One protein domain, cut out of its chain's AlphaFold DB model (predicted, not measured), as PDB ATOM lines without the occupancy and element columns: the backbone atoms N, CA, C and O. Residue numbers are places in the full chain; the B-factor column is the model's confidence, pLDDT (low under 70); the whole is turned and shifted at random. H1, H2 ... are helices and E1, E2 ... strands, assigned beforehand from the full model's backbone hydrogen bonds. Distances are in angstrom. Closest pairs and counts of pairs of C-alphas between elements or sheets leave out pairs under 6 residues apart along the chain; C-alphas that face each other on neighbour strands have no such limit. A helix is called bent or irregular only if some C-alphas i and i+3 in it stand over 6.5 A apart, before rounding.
ATOM      1  N   GLU A  55      93.904 -51.392 -66.059       85.19
ATOM      2  CA  GLU A  55      93.389 -52.610 -66.719       85.19
ATOM      3  C   GLU A  55      91.870 -52.768 -66.559       85.19
ATOM      4  O   GLU A  55      91.303 -53.800 -66.916       85.19
ATOM      5  N   SER A  56      91.203 -51.790 -65.942       86.81
ATOM      6  CA  SER A  56      89.798 -51.906 -65.543       86.81
ATOM      7  C   SER A  56      88.886 -52.164 -66.746       86.81
ATOM      8  O   SER A  56      88.012 -53.029 -66.684       86.81
ATOM      9  N   PHE A  57      89.143 -51.471 -67.856       87.56
ATOM     10  CA  PHE A  57      88.385 -51.594 -69.094       87.56
ATOM     11  C   PHE A  57      88.527 -52.983 -69.722       87.56
ATOM     12  O   PHE A  57      87.519 -53.643 -69.988       87.56
ATOM     13  N   ASP A  58      89.763 -53.456 -69.902       88.31
ATOM     14  CA  ASP A  58      90.026 -54.769 -70.493       88.31
ATOM     15  C   ASP A  58      89.413 -55.877 -69.634       88.31
ATOM     16  O   ASP A  58      88.704 -56.739 -70.157       88.31
ATOM     17  N   LYS A  59      89.589 -55.793 -68.305       89.19
ATOM     18  CA  LYS A  59      88.972 -56.714 -67.339       89.19
ATOM     19  C   LYS A  59      87.458 -56.730 -67.436       89.19
ATOM     20  O   LYS A  59      86.849 -57.795 -67.514       89.19
ATOM     21  N   ALA A  60      86.832 -55.559 -67.481       92.88
ATOM     22  CA  ALA A  60      85.387 -55.459 -67.623       92.88
ATOM     23  C   ALA A  60      84.895 -56.070 -68.945       92.88
ATOM     24  O   ALA A  60      83.875 -56.766 -68.957       92.88
ATOM     25  N   LYS A  61      85.616 -55.835 -70.050       91.94
ATOM     26  CA  LYS A  61      85.268 -56.346 -71.380       91.94
ATOM     27  C   LYS A  61      85.319 -57.872 -71.421       91.94
ATOM     28  O   LYS A  61      84.314 -58.488 -71.788       91.94
ATOM     29  N   TRP A  62      86.434 -58.481 -71.011       92.31
ATOM     30  CA  TRP A  62      86.574 -59.936 -71.097       92.31
ATOM     31  C   TRP A  62      85.694 -60.662 -70.068       92.31
ATOM     32  O   TRP A  62      85.033 -61.631 -70.435       92.31
ATOM     33  N   HIS A  63      85.533 -60.141 -68.841       95.00
ATOM     34  CA  HIS A  63      84.587 -60.708 -67.865       95.00
ATOM     35  C   HIS A  63      83.139 -60.690 -68.370       95.00
ATOM     36  O   HIS A  63      82.345 -61.574 -68.045       95.00
ATOM     37  N   ARG A  64      82.752 -59.654 -69.127       95.25
ATOM     38  CA  ARG A  64      81.408 -59.563 -69.707       95.25
ATOM     39  C   ARG A  64      81.216 -60.583 -70.830       95.25
ATOM     40  O   ARG A  64      80.125 -61.130 -70.947       95.25
ATOM     41  N   ALA A  65      82.242 -60.830 -71.642       93.75
ATOM     42  CA  ALA A  65      82.208 -61.861 -72.676       93.75
ATOM     43  C   ALA A  65      82.138 -63.268 -72.062       93.75
ATOM     44  O   ALA A  65      81.229 -64.020 -72.402       93.75
ATOM     45  N   PHE A  66      83.003 -63.559 -71.085       95.31
ATOM     46  CA  PHE A  66      83.040 -64.835 -70.368       95.31
ATOM     47  C   PHE A  66      81.684 -65.179 -69.740       95.31
ATOM     48  O   PHE A  66      81.107 -66.219 -70.034       95.31
ATOM     49  N   ARG A  67      81.097 -64.255 -68.964       94.81
ATOM     50  CA  ARG A  67      79.783 -64.485 -68.336       94.81
ATOM     51  C   ARG A  67      78.665 -64.728 -69.347       94.81
ATOM     52  O   ARG A  67      77.746 -65.483 -69.062       94.81
ATOM     53  N   ARG A  68      78.711 -64.091 -70.520       94.75
ATOM     54  CA  ARG A  68      77.712 -64.330 -71.575       94.75
ATOM     55  C   ARG A  68      77.851 -65.720 -72.181       94.75
ATOM     56  O   ARG A  68      76.830 -66.361 -72.406       94.75
ATOM     57  N   ALA A  69      79.080 -66.154 -72.449       93.00
ATOM     58  CA  ALA A  69      79.347 -67.490 -72.967       93.00
ATOM     59  C   ALA A  69      78.914 -68.560 -71.956       93.00
ATOM     60  O   ALA A  69      78.155 -69.458 -72.305       93.00
ATOM     61  N   GLU A  70      79.269 -68.374 -70.685       93.69
ATOM     62  CA  GLU A  70      78.931 -69.319 -69.623       93.69
ATOM     63  C   GLU A  70      77.423 -69.389 -69.355       93.69
ATOM     64  O   GLU A  70      76.859 -70.473 -69.260       93.69
ATOM     65  N   ASN A  71      76.725 -68.246 -69.334       94.25
ATOM     66  CA  ASN A  71      75.264 -68.235 -69.216       94.25
ATOM     67  C   ASN A  71      74.587 -68.950 -70.393       94.25
ATOM     68  O   ASN A  71      73.574 -69.620 -70.207       94.25
ATOM     69  N   LYS A  72      75.133 -68.805 -71.608       93.94
ATOM     70  CA  LYS A  72      74.629 -69.518 -72.785       93.94
ATOM     71  C   LYS A  72      74.863 -71.023 -72.647       93.94
ATOM     72  O   LYS A  72      73.934 -71.779 -72.910       93.94
ATOM     73  N   ARG A  73      76.052 -71.445 -72.202       92.94
ATOM     74  CA  ARG A  73      76.373 -72.854 -71.928       92.94
ATOM     75  C   ARG A  73      75.382 -73.445 -70.928       92.94
ATOM     76  O   ARG A  73      74.670 -74.376 -71.273       92.94
ATOM     77  N   LEU A  74      75.235 -72.814 -69.762       92.81
ATOM     78  CA  LEU A  74      74.306 -73.244 -68.711       92.81
ATOM     79  C   LEU A  74      72.845 -73.322 -69.178       92.81
ATOM     80  O   LEU A  74      72.092 -74.154 -68.685       92.81
ATOM     81  N   SER A  75      72.434 -72.459 -70.114       93.25
ATOM     82  CA  SER A  75      71.074 -72.463 -70.660       93.25
ATOM     83  C   SER A  75      70.841 -73.518 -71.743       93.25
ATOM     84  O   SER A  75      69.687 -73.881 -71.964       93.25
ATOM     85  N   CYS A  76      71.876 -73.933 -72.475       92.50
ATOM     86  CA  CYS A  76      71.748 -74.856 -73.605       92.50
ATOM     87  C   CYS A  76      72.105 -76.292 -73.219       92.50
ATOM     88  O   CYS A  76      71.357 -77.206 -73.546       92.50
ATOM     89  N   ASP A  77      73.239 -76.474 -72.548       91.00
ATOM     90  CA  ASP A  77      73.718 -77.763 -72.066       91.00
ATOM     91  C   ASP A  77      74.649 -77.550 -70.854       91.00
ATOM     92  O   ASP A  77      75.824 -77.194 -71.017       91.00
ATOM     93  N   PRO A  78      74.134 -77.728 -69.628       86.44
ATOM     94  CA  PRO A  78      74.898 -77.484 -68.412       86.44
ATOM     95  C   PRO A  78      75.995 -78.526 -68.146       86.44
ATOM     96  O   PRO A  78      76.905 -78.218 -67.371       86.44
ATOM     97  N   GLU A  79      75.954 -79.698 -68.787       89.62
ATOM     98  CA  GLU A  79      76.924 -80.787 -68.585       89.62
ATOM     99  C   GLU A  79      78.154 -80.668 -69.504       89.62
ATOM    100  O   GLU A  79      79.182 -81.301 -69.267       89.62
ATOM    101  N   THR A  80      78.082 -79.820 -70.537       90.25
ATOM    102  CA  THR A  80      79.224 -79.503 -71.409       90.25
ATOM    103  C   THR A  80      80.354 -78.822 -70.622       90.25
ATOM    104  O   THR A  80      80.100 -78.042 -69.705       90.25
ATOM    105  N   GLU A  81      81.612 -79.055 -71.012       89.56
ATOM    106  CA  GLU A  81      82.791 -78.456 -70.373       89.56
ATOM    107  C   GLU A  81      82.718 -76.920 -70.279       89.56
ATOM    108  O   GLU A  81      82.317 -76.226 -71.215       89.56
ATOM    109  N   ALA A  82      83.117 -76.381 -69.123       89.69
ATOM    110  CA  ALA A  82      83.159 -74.942 -68.891       89.69
ATOM    111  C   ALA A  82      84.240 -74.272 -69.747       89.69
ATOM    112  O   ALA A  82      85.319 -74.828 -69.955       89.69
ATOM    113  N   HIS A  83      83.978 -73.040 -70.191       89.12
ATOM    114  CA  HIS A  83      84.945 -72.333 -71.020       89.12
ATOM    115  C   HIS A  83      86.229 -71.996 -70.258       89.12
ATOM    116  O   HIS A  83      86.206 -71.549 -69.105       89.12
ATOM    117  N   HIS A  84      87.370 -72.109 -70.936       89.88
ATOM    118  CA  HIS A  84      88.644 -71.734 -70.351       89.88
ATOM    119  C   HIS A  84      88.860 -70.214 -70.409       89.88
ATOM    120  O   HIS A  84      88.605 -69.550 -71.413       89.88
ATOM    121  N   LEU A  85      89.410 -69.630 -69.340       87.94
ATOM    122  CA  LEU A  85      89.565 -68.173 -69.234       87.94
ATOM    123  C   LEU A  85      90.434 -67.581 -70.361       87.94
ATOM    124  O   LEU A  85      90.129 -66.497 -70.861       87.94
ATOM    125  N   ARG A  86      91.486 -68.293 -70.801       86.75
ATOM    126  CA  ARG A  86      92.381 -67.812 -71.877       86.75
ATOM    127  C   ARG A  86      91.710 -67.721 -73.251       86.75
ATOM    128  O   ARG A  86      92.289 -67.117 -74.145       86.75
ATOM    129  N   GLU A  87      90.510 -68.276 -73.427       88.88
ATOM    130  CA  GLU A  87      89.715 -68.063 -74.645       88.88
ATOM    131  C   GLU A  87      89.254 -66.600 -74.768       88.88
ATOM    132  O   GLU A  87      89.084 -66.091 -75.874       88.88
ATOM    133  N   PHE A  88      89.078 -65.901 -73.639       87.56
ATOM    134  CA  PHE A  88      88.517 -64.544 -73.604       87.56
ATOM    135  C   PHE A  88      89.545 -63.452 -73.331       87.56
ATOM    136  O   PHE A  88      89.274 -62.285 -73.625       87.56
ATOM    137  N   PHE A  89      90.697 -63.794 -72.751       87.06
ATOM    138  CA  PHE A  89      91.757 -62.828 -72.484       87.06
ATOM    139  C   PHE A  89      93.132 -63.381 -72.864       87.06
ATOM    140  O   PHE A  89      93.474 -64.523 -72.558       87.06
ATOM    141  N   ASN A  90      93.943 -62.529 -73.489       86.50
ATOM    142  CA  ASN A  90      95.351 -62.785 -73.753       86.50
ATOM    143  C   ASN A  90      96.193 -61.772 -72.954       86.50
ATOM    144  O   ASN A  90      96.082 -60.576 -73.225       86.50
ATOM    145  N   PRO A  91      97.034 -62.221 -71.999       80.38
ATOM    146  CA  PRO A  91      97.890 -61.343 -71.198       80.38
ATOM    147  C   PRO A  91      98.767 -60.394 -72.023       80.38
ATOM    148  O   PRO A  91      98.973 -59.258 -71.618       80.38
ATOM    149  N   TYR A  92      99.242 -60.847 -73.186       78.88
ATOM    150  CA  TYR A  92     100.184 -60.109 -74.035       78.88
ATOM    151  C   TYR A  92      99.513 -59.085 -74.960       78.88
ATOM    152  O   TYR A  92     100.195 -58.346 -75.658       78.88
ATOM    153  N   SER A  93      98.179 -59.060 -75.023       79.56
ATOM    154  CA  SER A  93      97.430 -58.111 -75.860       79.56
ATOM    155  C   SER A  93      96.620 -57.109 -75.037       79.56
ATOM    156  O   SER A  93      95.723 -56.461 -75.576       79.56
ATOM    157  N   MET A  94      96.851 -57.038 -73.723       80.56
ATOM    158  CA  MET A  94      96.161 -56.095 -72.845       80.56
ATOM    159  C   MET A  94      96.801 -54.711 -72.940       80.56
ATOM    160  O   MET A  94      98.003 -54.579 -73.157       80.56
ATOM    161  N   HIS A  95      96.006 -53.667 -72.712       79.12
ATOM    162  CA  HIS A  95      96.483 -52.289 -72.800       79.12
ATOM    163  C   HIS A  95      97.518 -51.949 -71.734       79.12
ATOM    164  O   HIS A  95      98.220 -50.966 -71.885       79.12
ATOM    165  N   LYS A  96      97.622 -52.703 -70.640       76.94
ATOM    166  CA  LYS A  96      98.607 -52.440 -69.586       76.94
ATOM    167  C   LYS A  96      99.765 -53.430 -69.632       76.94
ATOM    168  O   LYS A  96     100.160 -53.971 -68.602       76.94
ATOM    169  N   ASP A  97     100.288 -53.690 -70.825       71.81
ATOM    170  CA  ASP A  97     101.433 -54.579 -70.959       71.81
ATOM    171  C   ASP A  97     102.765 -53.846 -70.722       71.81
ATOM    172  O   ASP A  97     102.926 -52.655 -71.025       71.81
ATOM    173  N   GLY A  98     103.709 -54.606 -70.165       72.50
ATOM    174  CA  GLY A  98     105.122 -54.275 -70.090       72.50
ATOM    175  C   GLY A  98     105.552 -53.378 -68.920       72.50
ATOM    176  O   GLY A  98     104.875 -52.425 -68.534       72.50
ATOM    177  N   LYS A  99     106.749 -53.657 -68.385       79.00
ATOM    178  CA  LYS A  99     107.464 -52.802 -67.425       79.00
ATOM    179  C   LYS A  99     108.841 -52.427 -67.968       79.00
ATOM    180  O   LYS A  99     109.562 -53.313 -68.417       79.00
ATOM    181  N   GLN A 100     109.229 -51.165 -67.820       79.75
ATOM    182  CA  GLN A 100     110.580 -50.687 -68.097       79.75
ATOM    183  C   GLN A 100     111.260 -50.113 -66.871       79.75
ATOM    184  O   GLN A 100     110.641 -49.539 -65.974       79.75
ATOM    185  N   TRP A 101     112.578 -50.238 -66.891       81.19
ATOM    186  CA  TRP A 101     113.460 -49.448 -66.059       81.19
ATOM    187  C   TRP A 101     113.576 -48.052 -66.647       81.19
ATOM    188  O   TRP A 101     113.729 -47.896 -67.860       81.19
ATOM    189  N   LEU A 102     113.571 -47.044 -65.786       80.81
ATOM    190  CA  LEU A 102     113.937 -45.708 -66.218       80.81
ATOM    191  C   LEU A 102     115.455 -45.617 -66.370       80.81
ATOM    192  O   LEU A 102     116.192 -45.780 -65.397       80.81
ATOM    193  N   SER A 103     115.915 -45.380 -67.597       77.94
ATOM    194  CA  SER A 103     117.343 -45.278 -67.920       77.94
ATOM    195  C   SER A 103     117.997 -44.039 -67.305       77.94
ATOM    196  O   SER A 103     119.137 -44.115 -66.855       77.94
ATOM    197  N   ASP A 104     117.267 -42.922 -67.231       81.94
ATOM    198  CA  ASP A 104     117.700 -41.687 -66.571       81.94
ATOM    199  C   ASP A 104     116.642 -41.213 -65.553       81.94
ATOM    200  O   ASP A 104     115.732 -40.449 -65.894       81.94
ATOM    201  N   PRO A 105     116.747 -41.649 -64.284       75.38
ATOM    202  CA  PRO A 105     115.803 -41.280 -63.229       75.38
ATOM    203  C   PRO A 105     115.763 -39.778 -62.918       75.38
ATOM    204  O   PRO A 105     114.796 -39.298 -62.328       75.38
ATOM    205  N   SER A 106     116.795 -39.017 -63.299       78.00
ATOM    206  CA  SER A 106     116.845 -37.569 -63.057       78.00
ATOM    207  C   SER A 106     115.876 -36.790 -63.947       78.00
ATOM    208  O   SER A 106     115.461 -35.698 -63.564       78.00
ATOM    209  N   ARG A 107     115.494 -37.347 -65.108       80.06
ATOM    210  CA  ARG A 107     114.553 -36.715 -66.052       80.06
ATOM    211  C   ARG A 107     113.093 -36.797 -65.611       80.06
ATOM    212  O   ARG A 107     112.296 -35.990 -66.069       80.06
ATOM    213  N   HIS A 108     112.779 -37.724 -64.709       76.50
ATOM    214  CA  HIS A 108     111.420 -38.016 -64.244       76.50
ATOM    215  C   HIS A 108     111.372 -38.092 -62.708       76.50
ATOM    216  O   HIS A 108     111.217 -39.168 -62.112       76.50
ATOM    217  N   PRO A 109     111.571 -36.958 -62.011       80.00
ATOM    218  CA  PRO A 109     111.591 -36.917 -60.549       80.00
ATOM    219  C   PRO A 109     110.269 -37.360 -59.897       80.00
ATOM    220  O   PRO A 109     110.275 -37.791 -58.739       80.00
ATOM    221  N   GLU A 110     109.151 -37.261 -60.614       81.75
ATOM    222  CA  GLU A 110     107.814 -37.685 -60.200       81.75
ATOM    223  C   GLU A 110     107.711 -39.203 -60.000       81.75
ATOM    224  O   GLU A 110     107.205 -39.658 -58.972       81.75
ATOM    225  N   GLU A 111     108.282 -39.995 -60.908       77.25
ATOM    226  CA  GLU A 111     108.224 -41.463 -60.865       77.25
ATOM    227  C   GLU A 111     109.149 -42.057 -59.785       77.25
ATOM    228  O   GLU A 111     108.951 -43.171 -59.281       77.25
ATOM    229  N   MET A 112     110.149 -41.279 -59.362       80.81
ATOM    230  CA  MET A 112     111.083 -41.626 -58.291       80.81
ATOM    231  C   MET A 112     110.496 -41.507 -56.881       80.81
ATOM    232  O   MET A 112     111.105 -41.998 -55.926       80.81
ATOM    233  N   ARG A 113     109.346 -40.853 -56.704       76.81
ATOM    234  CA  ARG A 113     108.768 -40.600 -55.378       76.81
ATOM    235  C   ARG A 113     108.047 -41.836 -54.837       76.81
ATOM    236  O   ARG A 113     107.123 -42.319 -55.485       76.81
ATOM    237  N   LYS A 114     108.458 -42.316 -53.653       67.12
ATOM    238  CA  LYS A 114     107.827 -43.457 -52.966       67.12
ATOM    239  C   LYS A 114     106.339 -43.263 -52.711       67.12
ATOM    240  O   LYS A 114     105.948 -42.145 -52.305       67.12
TER     241      LYS A 114
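AT A GLANCE: This is residues 55 to 114 of the 114 residues of an uncharacterized protein of Pseudomonas sp. OV081 (UniProt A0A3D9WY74). One long helix, H1, has a loop that folds back beside it, and beyond the helix's first end the chain runs out into a thin arm. The arm holds the short strand E1 and turns back on itself near the chain's end, where residues 103 to 110 stick out free. The printed part has 60 residues, with one named helix followed by one named strand, and is mostly helix by class, though under half of its residues are in named elements. It is extended, with a radius of gyration of the C-alphas of 19.1 A and spans of 60 by 16 by 15 A, H1 and the arm together making the length.

HOW THE PARTS SIT: H1, residues 56 to 76, has every O i to N i+4 pair within hydrogen-bond range and is not bent. It is apart from E1, residues 99 to 101: no C-alpha of the one is within 8 A of the other. E1 pairs with no named strand. A long link of 22 residues, 77 to 98, joins the two.

IN THESE COORDINATES: H1 begins at C-alpha 56, at (89.798, -51.906, -65.543), and ends at C-alpha 76, at (71.748, -74.856, -73.605), a length of 30.3 A. E1 runs from Lys 99 to Trp 101, with C-alpha 101 at (113.460, -49.448, -66.059).

THE WHOLE: The two C-alphas farthest apart are those of Asp 77 and Ser 106, at 59.6 A. Residues 102 to 114 hold no named element, and their C-alphas lie 24 to 32 A from the mean of the C-alphas. The printed part has no cut and ends at residue 114, the chain's last. The mean pLDDT of the printed part is 85.7, and residue 114 is under 70.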